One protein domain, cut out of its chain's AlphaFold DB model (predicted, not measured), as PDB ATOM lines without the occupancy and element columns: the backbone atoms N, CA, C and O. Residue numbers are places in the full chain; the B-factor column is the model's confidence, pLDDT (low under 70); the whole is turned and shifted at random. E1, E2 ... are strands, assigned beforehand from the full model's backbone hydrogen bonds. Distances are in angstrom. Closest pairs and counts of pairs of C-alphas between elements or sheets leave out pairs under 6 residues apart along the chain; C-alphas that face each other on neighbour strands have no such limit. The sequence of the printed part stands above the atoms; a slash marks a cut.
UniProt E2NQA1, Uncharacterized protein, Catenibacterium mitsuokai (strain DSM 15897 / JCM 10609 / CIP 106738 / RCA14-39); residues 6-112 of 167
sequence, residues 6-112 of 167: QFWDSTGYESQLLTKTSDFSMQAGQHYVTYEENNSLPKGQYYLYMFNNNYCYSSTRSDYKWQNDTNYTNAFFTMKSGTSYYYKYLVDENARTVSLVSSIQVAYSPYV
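AT A GLANCE: This is residues 6 to 112 of the 167 residues of an uncharacterized protein of Catenibacterium mitsuokai (strain DSM 15897 / JCM 10609 / CIP 106738 / RCA14-39) (UniProt E2NQA1). With little regular structure, this is one twisted sheet of four strands, E1 to E4, with two long loops: residues 6 to 30, which pass over one face of the sheet on the way to E1, with 19 to 20 paired to edge strand E4, and residues 53 to 83, which lie largely beyond the end of the sheet where E2 ends and E3 begins. The strands form a meander, each the antiparallel neighbour of the one before, in the order E1 E2 E3 E4. The class is all strand, with 33 of 107 printed residues in named strands and no named helix; the whole is compact, radius of gyration of the C-alphas 14.5 A, spanning 41 by 35 by 22 A.

IN THESE COORDINATES: Find C-alpha 31 at (-0.957, 39.875, 118.467), where E1, residues 31 to 36, begins and runs 15.4 A. E2, 45 to 52, runs 21.0 A; E3, 84 to 92, 24.8 A; E4, 97 to 106, 25.6 A, ending at (-2.759, 51.017, 125.335).

HOW THE PARTS SIT: Look for N 34 and O 49, 2.8 A, between E1 and E2; N 89 and O 48, 2.7 A, between E2 and E3; N 86 and O 104, 2.8 A, between E3 and E4. E4 bends by 53 degrees at residue 102. Residues 19 to 20 pair parallel with 97 to 98 of E4. E1 and E4 are apart.

THE WHOLE: C-alphas 40 and 63 are farthest apart, 43.4 A. The link E2 to E3 is long. The printed part has no cut, and no printed residue is under 70 in pLDDT.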
ATOM      1  N   GLN A   6     -20.268  31.910 119.739       95.50
ATOM      2  CA  GLN A   6     -21.064  32.294 118.575       95.50
ATOM      3  C   GLN A   6     -20.220  32.342 117.298       95.50
ATOM      4  O   GLN A   6     -20.702  32.008 116.215       95.50
ATOM      5  N   PHE A   7     -18.946  32.726 117.407       94.31
ATOM      6  CA  PHE A   7     -18.042  32.688 116.262       94.31
ATOM      7  C   PHE A   7     -17.779  31.246 115.834       94.31
ATOM      8  O   PHE A   7     -17.761  30.952 114.640       94.31
ATOM      9  N   TRP A   8     -17.575  30.343 116.788       94.75
ATOM     10  CA  TRP A   8     -17.232  28.944 116.528       94.75
ATOM     11  C   TRP A   8     -18.438  28.015 116.370       94.75
ATOM     12  O   TRP A   8     -18.235  26.820 116.164       94.75
ATOM     13  N   ASP A   9     -19.658  28.544 116.418       94.69
ATOM     14  CA  ASP A   9     -20.878  27.761 116.254       94.69
ATOM     15  C   ASP A   9     -20.902  27.003 114.917       94.69
ATOM     16  O   ASP A   9     -20.550  27.540 113.860       94.69
ATOM     17  N   SER A  10     -21.323  25.741 114.977       94.56
ATOM     18  CA  SER A  10     -21.423  24.812 113.845       94.56
ATOM     19  C   SER A  10     -20.116  24.575 113.064       94.56
ATOM     20  O   SER A  10     -20.146  24.214 111.886       94.56
ATOM     21  N   THR A  11     -18.954  24.761 113.694       94.31
ATOM     22  CA  THR A  11     -17.635  24.512 113.081       94.31
ATOM     23  C   THR A  11     -17.049  23.142 113.423       94.31
ATOM     24  O   THR A  11     -16.092  22.719 112.772       94.31
ATOM     25  N   GLY A  12     -17.584  22.450 114.436       96.94
ATOM     26  CA  GLY A  12     -17.032  21.199 114.972       96.94
ATOM     27  C   GLY A  12     -15.881  21.397 115.969       96.94
ATOM     28  O   GLY A  12     -15.292  20.420 116.437       96.94
ATOM     29  N   TYR A  13     -15.541  22.648 116.294       96.50
ATOM     30  CA  TYR A  13     -14.489  23.009 117.245       96.50
ATOM     31  C   TYR A  13     -15.017  23.570 118.573       96.50
ATOM     32  O   TYR A  13     -14.232  23.985 119.429       96.50
ATOM     33  N   GLU A  14     -16.328  23.567 118.780       97.12
ATOM     34  CA  GLU A  14     -17.010  24.117 119.953       97.12
ATOM     35  C   GLU A  14     -16.482  23.469 121.238       97.12
ATOM     36  O   GLU A  14     -16.174  24.149 122.216       97.12
ATOM     37  N   SER A  15     -16.242  22.152 121.208       96.50
ATOM     38  CA  SER A  15     -15.703  21.399 122.348       96.50
ATOM     39  C   SER A  15     -14.262  21.768 122.715       96.50
ATOM     40  O   SER A  15     -13.753  21.321 123.741       96.50
ATOM     41  N   GLN A  16     -13.559  22.536 121.882       97.62
ATOM     42  CA  GLN A  16     -12.196  23.002 122.144       97.62
ATOM     43  C   GLN A  16     -12.175  24.369 122.836       97.62
ATOM     44  O   GLN A  16     -11.098  24.830 123.225       97.62
ATOM     45  N   LEU A  17     -13.323  25.031 122.992       98.06
ATOM     46  CA  LEU A  17     -13.413  26.312 123.684       98.06
ATOM     47  C   LEU A  17     -13.226  26.150 125.194       98.06
ATOM     48  O   LEU A  17     -13.657  25.162 125.799       98.06
ATOM     49  N   LEU A  18     -12.536  27.125 125.779       98.31
ATOM     50  CA  LEU A  18     -12.464  27.327 127.221       98.31
ATOM     51  C   LEU A  18     -13.608  28.238 127.664       98.31
ATOM     52  O   LEU A  18     -13.961  29.188 126.964       98.31
ATOM     53  N   THR A  19     -14.138  27.979 128.852       97.88
ATOM     54  CA  THR A  19     -15.233  28.752 129.439       97.88
ATOM     55  C   THR A  19     -14.692  29.981 130.166       97.88
ATOM     56  O   THR A  19     -13.799  29.872 131.007       97.88
ATOM     57  N   LYS A  20     -15.254  31.163 129.890       96.50
ATOM     58  CA  LYS A  20     -14.953  32.373 130.667       96.50
ATOM     59  C   LYS A  20     -15.456  32.228 132.102       96.50
ATOM     60  O   LYS A  20     -16.618  31.895 132.310       96.50
ATOM     61  N   THR A  21     -14.617  32.541 133.084       95.94
ATOM     62  CA  THR A  21     -15.018  32.579 134.507       95.94
ATOM     63  C   THR A  21     -15.228  33.990 135.045       95.94
ATOM     64  O   THR A  21     -15.705  34.149 136.165       95.94
ATOM     65  N   SER A  22     -14.917  35.016 134.252       89.44
ATOM     66  CA  SER A  22     -15.217  36.416 134.549       89.44
ATOM     67  C   SER A  22     -15.883  37.106 133.359       89.44
ATOM     68  O   SER A  22     -15.768  36.659 132.212       89.44
ATOM     69  N   ASP A  23     -16.601  38.196 133.631       92.75
ATOM     70  CA  ASP A  23     -17.180  39.024 132.580       92.75
ATOM     71  C   ASP A  23     -16.130  40.000 132.032       92.75
ATOM     72  O   ASP A  23     -15.656  40.896 132.729       92.75
ATOM     73  N   PHE A  24     -15.726  39.779 130.784       95.88
ATOM     74  CA  PHE A  24     -14.798  40.623 130.043       95.88
ATOM     75  C   PHE A  24     -15.051  40.508 128.537       95.88
ATOM     76  O   PHE A  24     -15.565  39.494 128.058       95.88
ATOM     77  N   SER A  25     -14.655  41.525 127.774       96.81
ATOM     78  CA  SER A  25     -14.676  41.448 126.310       96.81
ATOM     79  C   SER A  25     -13.589  40.503 125.800       96.81
ATOM     80  O   SER A  25     -12.427  40.639 126.179       96.81
ATOM     81  N   MET A  26     -13.944  39.548 124.943       96.56
ATOM     82  CA  MET A  26     -12.978  38.660 124.297       96.56
ATOM     83  C   MET A  26     -11.999  39.460 123.431       96.56
ATOM     84  O   MET A  26     -12.342  40.478 122.829       96.56
ATOM     85  N   GLN A  27     -10.770  38.966 123.318       97.06
ATOM     86  CA  GLN A  27      -9.780  39.546 122.421       97.06
ATOM     87  C   GLN A  27     -10.200  39.426 120.945       97.06
ATOM     88  O   GLN A  27     -10.743  38.401 120.526       97.06
ATOM     89  N   ALA A  28      -9.895  40.449 120.144       96.75
ATOM     90  CA  ALA A  28     -10.154  40.476 118.707       96.75
ATOM     91  C   ALA A  28      -8.960  41.064 117.941       96.75
ATOM     92  O   ALA A  28      -8.494  42.168 118.238       96.75
ATOM     93  N   GLY A  29      -8.467  40.319 116.948       95.88
ATOM     94  CA  GLY A  29      -7.327  40.723 116.118       95.88
ATOM     95  C   GLY A  29      -5.987  40.741 116.862       95.88
ATOM     96  O   GLY A  29      -5.087  41.460 116.452       95.88
ATOM     97  N   GLN A  30      -5.877  40.000 117.967       97.44
ATOM     98  CA  GLN A  30      -4.750  40.030 118.893       97.44
ATOM     99  C   GLN A  30      -3.408  39.648 118.258       97.44
ATOM    100  O   GLN A  30      -3.328  38.777 117.389       97.44
ATOM    101  N   HIS A  31      -2.335  40.212 118.802       97.75
ATOM    102  CA  HIS A  31      -0.957  39.875 118.467       97.75
ATOM    103  C   HIS A  31      -0.125  39.562 119.705       97.75
ATOM    104  O   HIS A  31      -0.498  39.867 120.836       97.75
ATOM    105  N   TYR A  32       1.051  38.987 119.447       97.12
ATOM    106  CA  TYR A  32       2.087  38.761 120.450       97.12
ATOM    107  C   TYR A  32       1.567  37.972 121.658       97.12
ATOM    108  O   TYR A  32       1.651  38.407 122.799       97.12
ATOM    109  N   VAL A  33       0.965  36.816 121.381       98.00
ATOM    110  CA  VAL A  33       0.502  35.914 122.434       98.00
ATOM    111  C   VAL A  33       1.719  35.224 123.044       98.00
ATOM    112  O   VAL A  33       2.424  34.495 122.344       98.00
ATOM    113  N   THR A  34       1.943  35.444 124.334       98.12
ATOM    114  CA  THR A  34       3.058  34.878 125.091       98.12
ATOM    115  C   THR A  34       2.537  33.963 126.185       98.12
ATOM    116  O   THR A  34       1.620  34.319 126.923       98.12
ATOM    117  N   TYR A  35       3.153  32.789 126.277       98.00
ATOM    118  CA  TYR A  35       2.968  31.829 127.356       98.00
ATOM    119  C   TYR A  35       3.922  32.134 128.506       98.00
ATOM    120  O   TYR A  35       5.114  32.341 128.281       98.00
ATOM    121  N   GLU A  36       3.395  32.160 129.725       97.25
ATOM    122  CA  GLU A  36       4.155  32.425 130.942       97.25
ATOM    123  C   GLU A  36       3.824  31.371 132.006       97.25
ATOM    124  O   GLU A  36       2.688  31.258 132.478       97.25
ATOM    125  N   GLU A  37       4.846  30.611 132.397       94.94
ATOM    126  CA  GLU A  37       4.780  29.699 133.537       94.94
ATOM    127  C   GLU A  37       4.940  30.465 134.847       94.94
ATOM    128  O   GLU A  37       5.689  31.438 134.946       94.94
ATOM    129  N   ASN A  38       4.277  29.981 135.893       95.25
ATOM    130  CA  ASN A  38       4.455  30.504 137.236       95.25
ATOM    131  C   ASN A  38       4.441  29.348 138.236       95.25
ATOM    132  O   ASN A  38       3.429  28.671 138.391       95.25
ATOM    133  N   ASN A  39       5.552  29.154 138.949       95.75
ATOM    134  CA  ASN A  39       5.724  28.050 139.903       95.75
ATOM    135  C   ASN A  39       4.751  28.096 141.093       95.75
ATOM    136  O   ASN A  39       4.637  27.115 141.823       95.75
ATOM    137  N   SER A  40       4.070  29.223 141.310       97.00
ATOM    138  CA  SER A  40       3.030  29.350 142.338       97.00
ATOM    139  C   SER A  40       1.674  28.805 141.880       97.00
ATOM    140  O   SER A  40       0.779  28.643 142.708       97.00
ATOM    141  N   LEU A  41       1.495  28.548 140.580       97.88
ATOM    142  CA  LEU A  41       0.260  28.001 140.030       97.88
ATOM    143  C   LEU A  41       0.253  26.463 140.094       97.88
ATOM    144  O   LEU A  41       1.295  25.822 139.935       97.88
ATOM    145  N   PRO A  42      -0.922  25.836 140.287       97.75
ATOM    146  CA  PRO A  42      -1.084  24.399 140.111       97.75
ATOM    147  C   PRO A  42      -0.702  23.932 138.702       97.75
ATOM    148  O   PRO A  42      -0.860  24.650 137.715       97.75
ATOM    149  N   LYS A  43      -0.279  22.668 138.581       97.69
ATOM    150  CA  LYS A  43      -0.022  22.045 137.276       97.69
ATOM    151  C   LYS A  43      -1.270  22.114 136.382       97.69
ATOM    152  O   LYS A  43      -2.350  21.700 136.797       97.69
ATOM    153  N   GLY A  44      -1.091  22.558 135.138       97.38
ATOM    154  CA  GLY A  44      -2.181  22.772 134.175       97.38
ATOM    155  C   GLY A  44      -2.761  24.188 134.205       97.38
ATOM    156  O   GLY A  44      -3.669  24.479 133.428       97.38
ATOM    157  N   GLN A  45      -2.234  25.067 135.066       98.56
ATOM    158  CA  GLN A  45      -2.511  26.498 135.035       98.56
ATOM    159  C   GLN A  45      -1.294  27.292 134.565       98.56
ATOM    160  O   GLN A  45      -0.152  26.956 134.879       98.56
ATOM    161  N   TYR A  46      -1.550  28.354 133.808       98.69
ATOM    162  CA  TYR A  46      -0.523  29.251 133.286       98.69
ATOM    163  C   TYR A  46      -1.121  30.606 132.927       98.69
ATOM    164  O   TYR A  46      -2.341  30.749 132.785       98.69
ATOM    165  N   TYR A  47      -0.254  31.599 132.738       98.56
ATOM    166  CA  TYR A  47      -0.669  32.872 132.178       98.56
ATOM    167  C   TYR A  47      -0.481  32.888 130.659       98.56
ATOM    168  O   TYR A  47       0.502  32.379 130.118       98.56
ATOM    169  N   LEU A  48      -1.432  33.504 129.963       98.38
ATOM    170  CA  LEU A  48      -1.255  33.964 128.589       98.38
ATOM    171  C   LEU A  48      -1.414  35.463 128.571       98.38
ATOM    172  O   LEU A  48      -2.445  35.960 129.013       98.38
ATOM    173  N   TYR A  49      -0.462  36.181 127.998       98.56
ATOM    174  CA  TYR A  49      -0.653  37.601 127.745       98.56
ATOM    175  C   TYR A  49      -0.512  37.955 126.280       98.56
ATOM    176  O   TYR A  49       0.087  37.215 125.504       98.56
ATOM    177  N   MET A  50      -1.103  39.078 125.891       98.69
ATOM    178  CA  MET A  50      -1.128  39.525 124.505       98.69
ATOM    179  C   MET A  50      -1.441  41.008 124.378       98.69
ATOM    180  O   MET A  50      -2.018  41.632 125.274       98.69
ATOM    181  N   PHE A  51      -1.168  41.529 123.188       98.75
ATOM    182  CA  PHE A  51      -1.739  42.779 122.730       98.75
ATOM    183  C   PHE A  51      -3.084  42.466 122.070       98.75
ATOM    184  O   PHE A  51      -3.140  41.962 120.950       98.75
ATOM    185  N   ASN A  52      -4.186  42.754 122.755       98.56
ATOM    186  CA  ASN A  52      -5.517  42.758 122.168       98.56
ATOM    187  C   ASN A  52      -5.701  44.034 121.336       98.56
ATOM    188  O   ASN A  52      -6.028  45.101 121.863       98.56
ATOM    189  N   ASN A  53      -5.523  43.918 120.018       98.38
ATOM    190  CA  ASN A  53      -5.783  45.000 119.069       98.38
ATOM    191  C   ASN A  53      -7.211  45.545 119.206       98.38
ATOM    192  O   ASN A  53      -7.425  46.739 118.990       98.38
ATOM    193  N   ASN A  54      -8.143  44.696 119.654       97.94
ATOM    194  CA  ASN A  54      -9.545  45.003 119.900       97.94
ATOM    195  C   ASN A  54     -10.269  45.466 118.625       97.94
ATOM    196  O   ASN A  54     -11.184  46.290 118.661       97.94
ATOM    197  N   TYR A  55      -9.824  44.935 117.483       97.75
ATOM    198  CA  TYR A  55     -10.367  45.222 116.166       97.75
ATOM    199  C   TYR A  55     -11.075  43.978 115.621       97.75
ATOM    200  O   TYR A  55     -10.453  42.968 115.289       97.75
ATOM    201  N   CYS A  56     -12.401  44.051 115.548       96.88
ATOM    202  CA  CYS A  56     -13.270  42.978 115.085       96.88
ATOM    203  C   CYS A  56     -13.380  42.994 113.560       96.88
ATOM    204  O   CYS A  56     -14.209  43.700 112.979       96.88
ATOM    205  N   TYR A  57     -12.526  42.211 112.907       94.62
ATOM    206  CA  TYR A  57     -12.528  42.036 111.463       94.62
ATOM    207  C   TYR A  57     -11.973  40.660 111.084       94.62
ATOM    208  O   TYR A  57     -10.966  40.213 111.627       94.62
ATOM    209  N   SER A  58     -12.608  40.003 110.113       92.56
ATOM    210  CA  SER A  58     -12.096  38.782 109.487       92.56
ATOM    211  C   SER A  58     -12.336  38.843 107.986       92.56
ATOM    212  O   SER A  58     -13.475  38.961 107.535       92.56
ATOM    213  N   SER A  59     -11.262  38.754 107.199       91.50
ATOM    214  CA  SER A  59     -11.352  38.732 105.735       91.50
ATOM    215  C   SER A  59     -11.859  37.396 105.190       91.50
ATOM    216  O   SER A  59     -12.399  37.359 104.089       91.50
ATOM    217  N   THR A  60     -11.699  36.307 105.943       91.62
ATOM    218  CA  THR A  60     -12.103  34.951 105.539       91.62
ATOM    219  C   THR A  60     -13.512  34.582 105.994       91.62
ATOM    220  O   THR A  60     -14.096  33.650 105.451       91.62
ATOM    221  N   ARG A  61     -14.071  35.318 106.962       91.12
ATOM    222  CA  ARG A  61     -15.463  35.207 107.433       91.12
ATOM    223  C   ARG A  61     -16.113  36.585 107.467       91.12
ATOM    224  O   ARG A  61     -16.419  37.127 108.529       91.12
ATOM    225  N   SER A  62     -16.238  37.183 106.287       91.69
ATOM    226  CA  SER A  62     -16.739  38.551 106.095       91.69
ATOM    227  C   SER A  62     -18.248  38.697 106.335       91.69
ATOM    228  O   SER A  62     -18.753  39.808 106.495       91.69
ATOM    229  N   ASP A  63     -18.973  37.584 106.378       92.94
ATOM    230  CA  ASP A  63     -20.394  37.491 106.688       92.94
ATOM    231  C   ASP A  63     -20.688  37.543 108.196       92.94
ATOM    232  O   ASP A  63     -21.781  37.972 108.583       92.94
ATOM    233  N   TYR A  64     -19.710  37.190 109.042       95.12
ATOM    234  CA  TYR A  64     -19.859  37.197 110.497       95.12
ATOM    235  C   TYR A  64     -20.191  38.595 111.034       95.12
ATOM    236  O   TYR A  64     -19.449  39.565 110.846       95.12
ATOM    237  N   LYS A  65     -21.317  38.707 111.744       94.88
ATOM    238  CA  LYS A  65     -21.805  39.968 112.314       94.88
ATOM    239  C   LYS A  65     -21.243  40.175 113.714       94.88
ATOM    240  O   LYS A  65     -21.965  40.046 114.694       94.88
ATOM    241  N   TRP A  66     -19.967  40.552 113.792       95.56
ATOM    242  CA  TRP A  66     -19.259  40.802 115.055       95.56
ATOM    243  C   TRP A  66     -20.020  41.715 116.031       95.56
ATOM    244  O   TRP A  66     -19.998  41.483 117.230       95.56
ATOM    245  N   GLN A  67     -20.731  42.727 115.525       94.56
ATOM    246  CA  GLN A  67     -21.522  43.662 116.339       94.56
ATOM    247  C   GLN A  67     -22.707  43.013 117.072       94.56
ATOM    248  O   GLN A  67     -23.196  43.578 118.045       94.56
ATOM    249  N   ASN A  68     -23.175  41.855 116.604       95.38
ATOM    250  CA  ASN A  68     -24.272  41.113 117.223       95.38
ATOM    251  C   ASN A  68     -23.774  40.101 118.262       95.38
ATOM    252  O   ASN A  68     -24.596  39.462 118.913       95.38
ATOM    253  N   ASP A  69     -22.459  39.927 118.385       96.50
ATOM    254  CA  ASP A  69     -21.857  38.982 119.309       96.50
ATOM    255  C   ASP A  69     -21.489  39.666 120.619       96.50
ATOM    256  O   ASP A  69     -20.568  40.484 120.705       96.50
ATOM    257  N   THR A  70     -22.219  39.298 121.668       95.00
ATOM    258  CA  THR A  70     -22.071  39.873 123.005       95.00
ATOM    259  C   THR A  70     -20.741  39.530 123.670       95.00
ATOM    260  O   THR A  70     -20.424  40.104 124.708       95.00
ATOM    261  N   ASN A  71     -19.931  38.635 123.094       96.00
ATOM    262  CA  ASN A  71     -18.575  38.377 123.570       96.00
ATOM    263  C   ASN A  71     -17.602  39.525 123.268       96.00
ATOM    264  O   ASN A  71     -16.556  39.586 123.911       96.00
ATOM    265  N   TYR A  72     -17.927  40.434 122.341       96.44
ATOM    266  CA  TYR A  72     -17.057  41.536 121.913       96.44
ATOM    267  C   TYR A  72     -17.609  42.905 122.339       96.44
ATOM    268  O   TYR A  72     -17.959  43.755 121.518       96.44
ATOM    269  N   THR A  73     -17.687  43.142 123.649       92.88
ATOM    270  CA  THR A  73     -18.108  44.437 124.210       92.88
ATOM    271  C   THR A  73     -16.989  45.481 124.102       92.88
ATOM    272  O   THR A  73     -15.811  45.164 124.233       92.88
ATOM    273  N   ASN A  74     -17.323  46.749 123.836       90.81
ATOM    274  CA  ASN A  74     -16.333  47.831 123.656       90.81
ATOM    275  C   ASN A  74     -15.242  47.543 122.599       90.81
ATOM    276  O   ASN A  74     -14.146  48.107 122.656       90.81
ATOM    277  N   ALA A  75     -15.530  46.661 121.639       95.56
ATOM    278  CA  ALA A  75     -14.651  46.380 120.518       95.56
ATOM    279  C   ALA A  75     -14.828  47.407 119.394       95.56
ATOM    280  O   ALA A  75     -15.856  48.083 119.284       95.56
ATOM    281  N   PHE A  76     -13.813  47.521 118.540       96.81
ATOM    282  CA  PHE A  76     -13.800  48.474 117.436       96.81
ATOM    283  C   PHE A  76     -13.953  47.773 116.090       96.81
ATOM    284  O   PHE A  76     -13.475  46.663 115.872       96.81
ATOM    285  N   PHE A  77     -14.603  48.465 115.156       94.94
ATOM    286  CA  PHE A  77     -14.935  47.958 113.815       94.94
ATOM    287  C   PHE A  77     -14.349  48.848 112.709       94.94
ATOM    288  O   PHE A  77     -14.736  48.767 111.546       94.94
ATOM    289  N   THR A  78     -13.402  49.721 113.065       93.31
ATOM    290  CA  THR A  78     -12.739  50.654 112.151       93.31
ATOM    291  C   THR A  78     -11.234  50.669 112.376       93.31
ATOM    292  O   THR A  78     -10.757  50.583 113.503       93.31
ATOM    293  N   MET A  79     -10.471  50.848 111.300       91.75
ATOM    294  CA  MET A  79      -9.015  51.006 111.383       91.75
ATOM    295  C   MET A  79      -8.590  52.387 111.904       91.75
ATOM    296  O   MET A  79      -7.439  52.570 112.282       91.75
ATOM    297  N   LYS A  80      -9.480  53.388 111.876       90.31
ATOM    298  CA  LYS A  80      -9.089  54.794 112.086       90.31
ATOM    299  C   LYS A  80      -8.923  55.179 113.552       90.31
ATOM    300  O   LYS A  80      -8.087  56.018 113.864       90.31
ATOM    301  N   SER A  81      -9.748  54.624 114.429       92.12
ATOM    302  CA  SER A  81      -9.791  55.003 115.836       92.12
ATOM    303  C   SER A  81     -10.289  53.849 116.685       92.12
ATOM    304  O   SER A  81     -11.089  53.026 116.241       92.12
ATOM    305  N   GLY A  82      -9.815  53.818 117.922       96.06
ATOM    306  CA  GLY A  82     -10.238  52.842 118.898       96.06
ATOM    307  C   GLY A  82      -9.370  52.870 120.137       96.06
ATOM    308  O   GLY A  82      -8.688  53.857 120.422       96.06
ATOM    309  N   THR A  83      -9.395  51.770 120.867       97.00
ATOM    310  CA  THR A  83      -8.565  51.515 122.038       97.00
ATOM    311  C   THR A  83      -8.167  50.054 122.002       97.00
ATOM    312  O   THR A  83      -9.025  49.179 121.876       97.00
ATOM    313  N   SER A  84      -6.863  49.810 122.069       98.38
ATOM    314  CA  SER A  84      -6.314  48.469 122.216       98.38
ATOM    315  C   SER A  84      -5.989  48.229 123.682       98.38
ATOM    316  O   SER A  84      -5.947  49.160 124.492       98.38
ATOM    317  N   TYR A  85      -5.766  46.971 124.024       98.62
ATOM    318  CA  TYR A  85      -5.518  46.565 125.394       98.62
ATOM    319  C   TYR A  85      -4.342  45.607 125.445       98.62
ATOM    320  O   TYR A  85      -4.192  44.745 124.586       98.62
ATOM    321  N   TYR A  86      -3.536  45.712 126.485       98.75
ATOM    322  CA  TYR A  86      -2.800  44.561 126.974       98.75
ATOM    323  C   TYR A  86      -3.751  43.707 127.804       98.75
ATOM    324  O   TYR A  86      -4.369  44.236 128.728       98.75
ATOM    325  N   TYR A  87      -3.857  42.416 127.493       98.62
ATOM    326  CA  TYR A  87      -4.613  41.445 128.285       98.62
ATOM    327  C   TYR A  87      -3.683  40.376 128.840       98.62
ATOM    328  O   TYR A  87      -2.878  39.823 128.091       98.62
ATOM    329  N   LYS A  88      -3.863  40.043 130.122       98.56
ATOM    330  CA  LYS A  88      -3.287  38.858 130.770       98.56
ATOM    331  C   LYS A  88      -4.416  37.952 131.236       98.56
ATOM    332  O   LYS A  88      -5.269  38.361 132.027       98.56
ATOM    333  N   TYR A  89      -4.411  36.727 130.741       98.62
ATOM    334  CA  TYR A  89      -5.320  35.659 131.110       98.62
ATOM    335  C   TYR A  89      -4.656  34.695 132.076       98.62
ATOM    336  O   TYR A  89      -3.494  34.353 131.883       98.62
ATOM    337  N   LEU A  90      -5.416  34.208 133.055       98.50
ATOM    338  CA  LEU A  90      -5.133  32.943 133.726       98.50
ATOM    339  C   LEU A  90      -5.925  31.850 133.007       98.50
ATOM    340  O   LEU A  90      -7.148  31.945 132.876       98.50
ATOM    341  N   VAL A  91      -5.220  30.831 132.531       98.62
ATOM    342  CA  VAL A  91      -5.805  29.649 131.895       98.62
ATOM    343  C   VAL A  91      -5.713  28.477 132.857       98.62
ATOM    344  O   VAL A  91      -4.665  28.267 133.460       98.62
ATOM    345  N   ASP A  92      -6.794  27.707 132.970       98.50
ATOM    346  CA  ASP A  92      -6.819  26.416 133.658       98.50
ATOM    347  C   ASP A  92      -7.297  25.336 132.686       98.50
ATOM    348  O   ASP A  92      -8.474  25.278 132.317       98.50
ATOM    349  N   GLU A  93      -6.384  24.469 132.251       97.69
ATOM    350  CA  GLU A  93      -6.711  23.388 131.317       97.69
ATOM    351  C   GLU A  93      -7.507  22.256 131.970       97.69
ATOM    352  O   GLU A  93      -8.314  21.614 131.294       97.69
ATOM    353  N   ASN A  94      -7.333  22.029 133.275       97.75
ATOM    354  CA  ASN A  94      -8.039  20.970 133.996       97.75
ATOM    355  C   ASN A  94      -9.514  21.341 134.179       97.75
ATOM    356  O   ASN A  94     -10.402  20.523 133.943       97.75
ATOM    357  N   ALA A  95      -9.776  22.589 134.573       98.12
ATOM    358  CA  ALA A  95     -11.125  23.134 134.700       98.12
ATOM    359  C   ALA A  95     -11.721  23.566 133.349       98.12
ATOM    360  O   ALA A  95     -12.925  23.801 133.258       98.12
ATOM    361  N   ARG A  96     -10.887  23.667 132.305       98.06
ATOM    362  CA  ARG A  96     -11.217  24.210 130.981       98.06
ATOM    363  C   ARG A  96     -11.743  25.643 131.034       98.06
ATOM    364  O   ARG A  96     -12.727  25.980 130.372       98.06
ATOM    365  N   THR A  97     -11.082  26.493 131.808       98.56
ATOM    366  CA  THR A  97     -11.515  27.872 132.033       98.56
ATOM    367  C   THR A  97     -10.463  28.906 131.665       98.56
ATOM    368  O   THR A  97      -9.271  28.619 131.543       98.56
ATOM    369  N   VAL A  98     -10.936  30.134 131.468       98.56
ATOM    370  CA  VAL A  98     -10.107  31.318 131.263       98.56
ATOM    371  C   VAL A  98     -10.686  32.507 132.031       98.56
ATOM    372  O   VAL A  98     -11.889  32.771 131.969       98.56
ATOM    373  N   SER A  99      -9.832  33.247 132.737       98.25
ATOM    374  CA  SER A  99     -10.181  34.522 133.374       98.25
ATOM    375  C   SER A  99      -9.237  35.632 132.934       98.25
ATOM    376  O   SER A  99      -8.044  35.412 132.736       98.25
ATOM    377  N   LEU A 100      -9.762  36.850 132.805       98.19
ATOM    378  CA  LEU A 100      -8.953  38.054 132.635       98.19
ATOM    379  C   LEU A 100      -8.448  38.529 134.001       98.19
ATOM    380  O   LEU A 100      -9.252  38.896 134.856       98.19
ATOM    381  N   VAL A 101      -7.127  38.513 134.198       97.44
ATOM    382  CA  VAL A 101      -6.474  38.906 135.461       97.44
ATOM    383  C   VAL A 101      -5.782  40.266 135.388       97.44
ATOM    384  O   VAL A 101      -5.532  40.874 136.422       97.44
ATOM    385  N   SER A 102      -5.497  40.771 134.184       97.88
ATOM    386  CA  SER A 102      -5.049  42.152 133.977       97.88
ATOM    387  C   SER A 102      -5.517  42.680 132.627       97.88
ATOM    388  O   SER A 102      -5.519  41.952 131.632       97.88
ATOM    389  N   SER A 103      -5.902  43.954 132.600       98.00
ATOM    390  CA  SER A 103      -6.266  44.690 131.394       98.00
ATOM    391  C   SER A 103      -5.759  46.120 131.493       98.00
ATOM    392  O   SER A 103      -6.255  46.894 132.309       98.00
ATOM    393  N   ILE A 104      -4.825  46.488 130.621       98.62
ATOM    394  CA  ILE A 104      -4.255  47.840 130.558       98.62
ATOM    395  C   ILE A 104      -4.616  48.451 129.208       98.62
ATOM    396  O   ILE A 104      -4.353  47.854 128.165       98.62
ATOM    397  N   GLN A 105      -5.212  49.643 129.216       98.12
ATOM    398  CA  GLN A 105      -5.449  50.400 127.987       98.12
ATOM    399  C   GLN A 105      -4.121  50.858 127.387       98.12
ATOM    400  O   GLN A 105      -3.292  51.458 128.067       98.12
ATOM    401  N   VAL A 106      -3.946  50.613 126.093       98.06
ATOM    402  CA  VAL A 106      -2.759  51.017 125.335       98.06
ATOM    403  C   VAL A 106      -3.169  51.751 124.062       98.06
ATOM    404  O   VAL A 106      -4.336  51.745 123.652       98.06
ATOM    405  N   ALA A 107      -2.204  52.421 123.431       96.69
ATOM    406  CA  ALA A 107      -2.433  53.118 122.174       96.69
ATOM    407  C   ALA A 107      -3.036  52.169 121.125       96.69
ATOM    408  O   ALA A 107      -2.545  51.062 120.910       96.69
ATOM    409  N   TYR A 108      -4.112  52.605 120.466       97.62
ATOM    410  CA  TYR A 108      -4.816  51.771 119.496       97.62
ATOM    411  C   TYR A 108      -3.923  51.377 118.326       97.62
ATOM    412  O   TYR A 108      -3.292  52.237 117.706       97.62
ATOM    413  N   SER A 109      -3.926  50.094 117.990       97.00
ATOM    414  CA  SER A 109      -3.365  49.577 116.750       97.00
ATOM    415  C   SER A 109      -4.333  48.539 116.193       97.00
ATOM    416  O   SER A 109      -4.488  47.492 116.814       97.00
ATOM    417  N   PRO A 110      -5.007  48.765 115.052       96.38
ATOM    418  CA  PRO A 110      -5.897  47.755 114.467       96.38
ATOM    419  C   PRO A 110      -5.129  46.569 113.867       96.38
ATOM    420  O   PRO A 110      -5.667  45.475 113.749       96.38
ATOM    421  N   TYR A 111      -3.870  46.789 113.491       94.06
ATOM    422  CA  TYR A 111      -2.957  45.794 112.946       94.06
ATOM    423  C   TYR A 111      -1.561  46.097 113.443       94.06
ATOM    424  O   TYR A 111      -1.252  47.261 113.642       94.06
ATOM    425  N   VAL A 112      -0.702  45.084 113.514       95.31
ATOM    426  CA  VAL A 112       0.708  45.231 113.874       95.31
ATOM    427  C   VAL A 112       0.905  45.822 115.277       95.31
ATOM    428  O   VAL A 112       0.605  46.985 115.554       95.31
TER     429      VAL A 112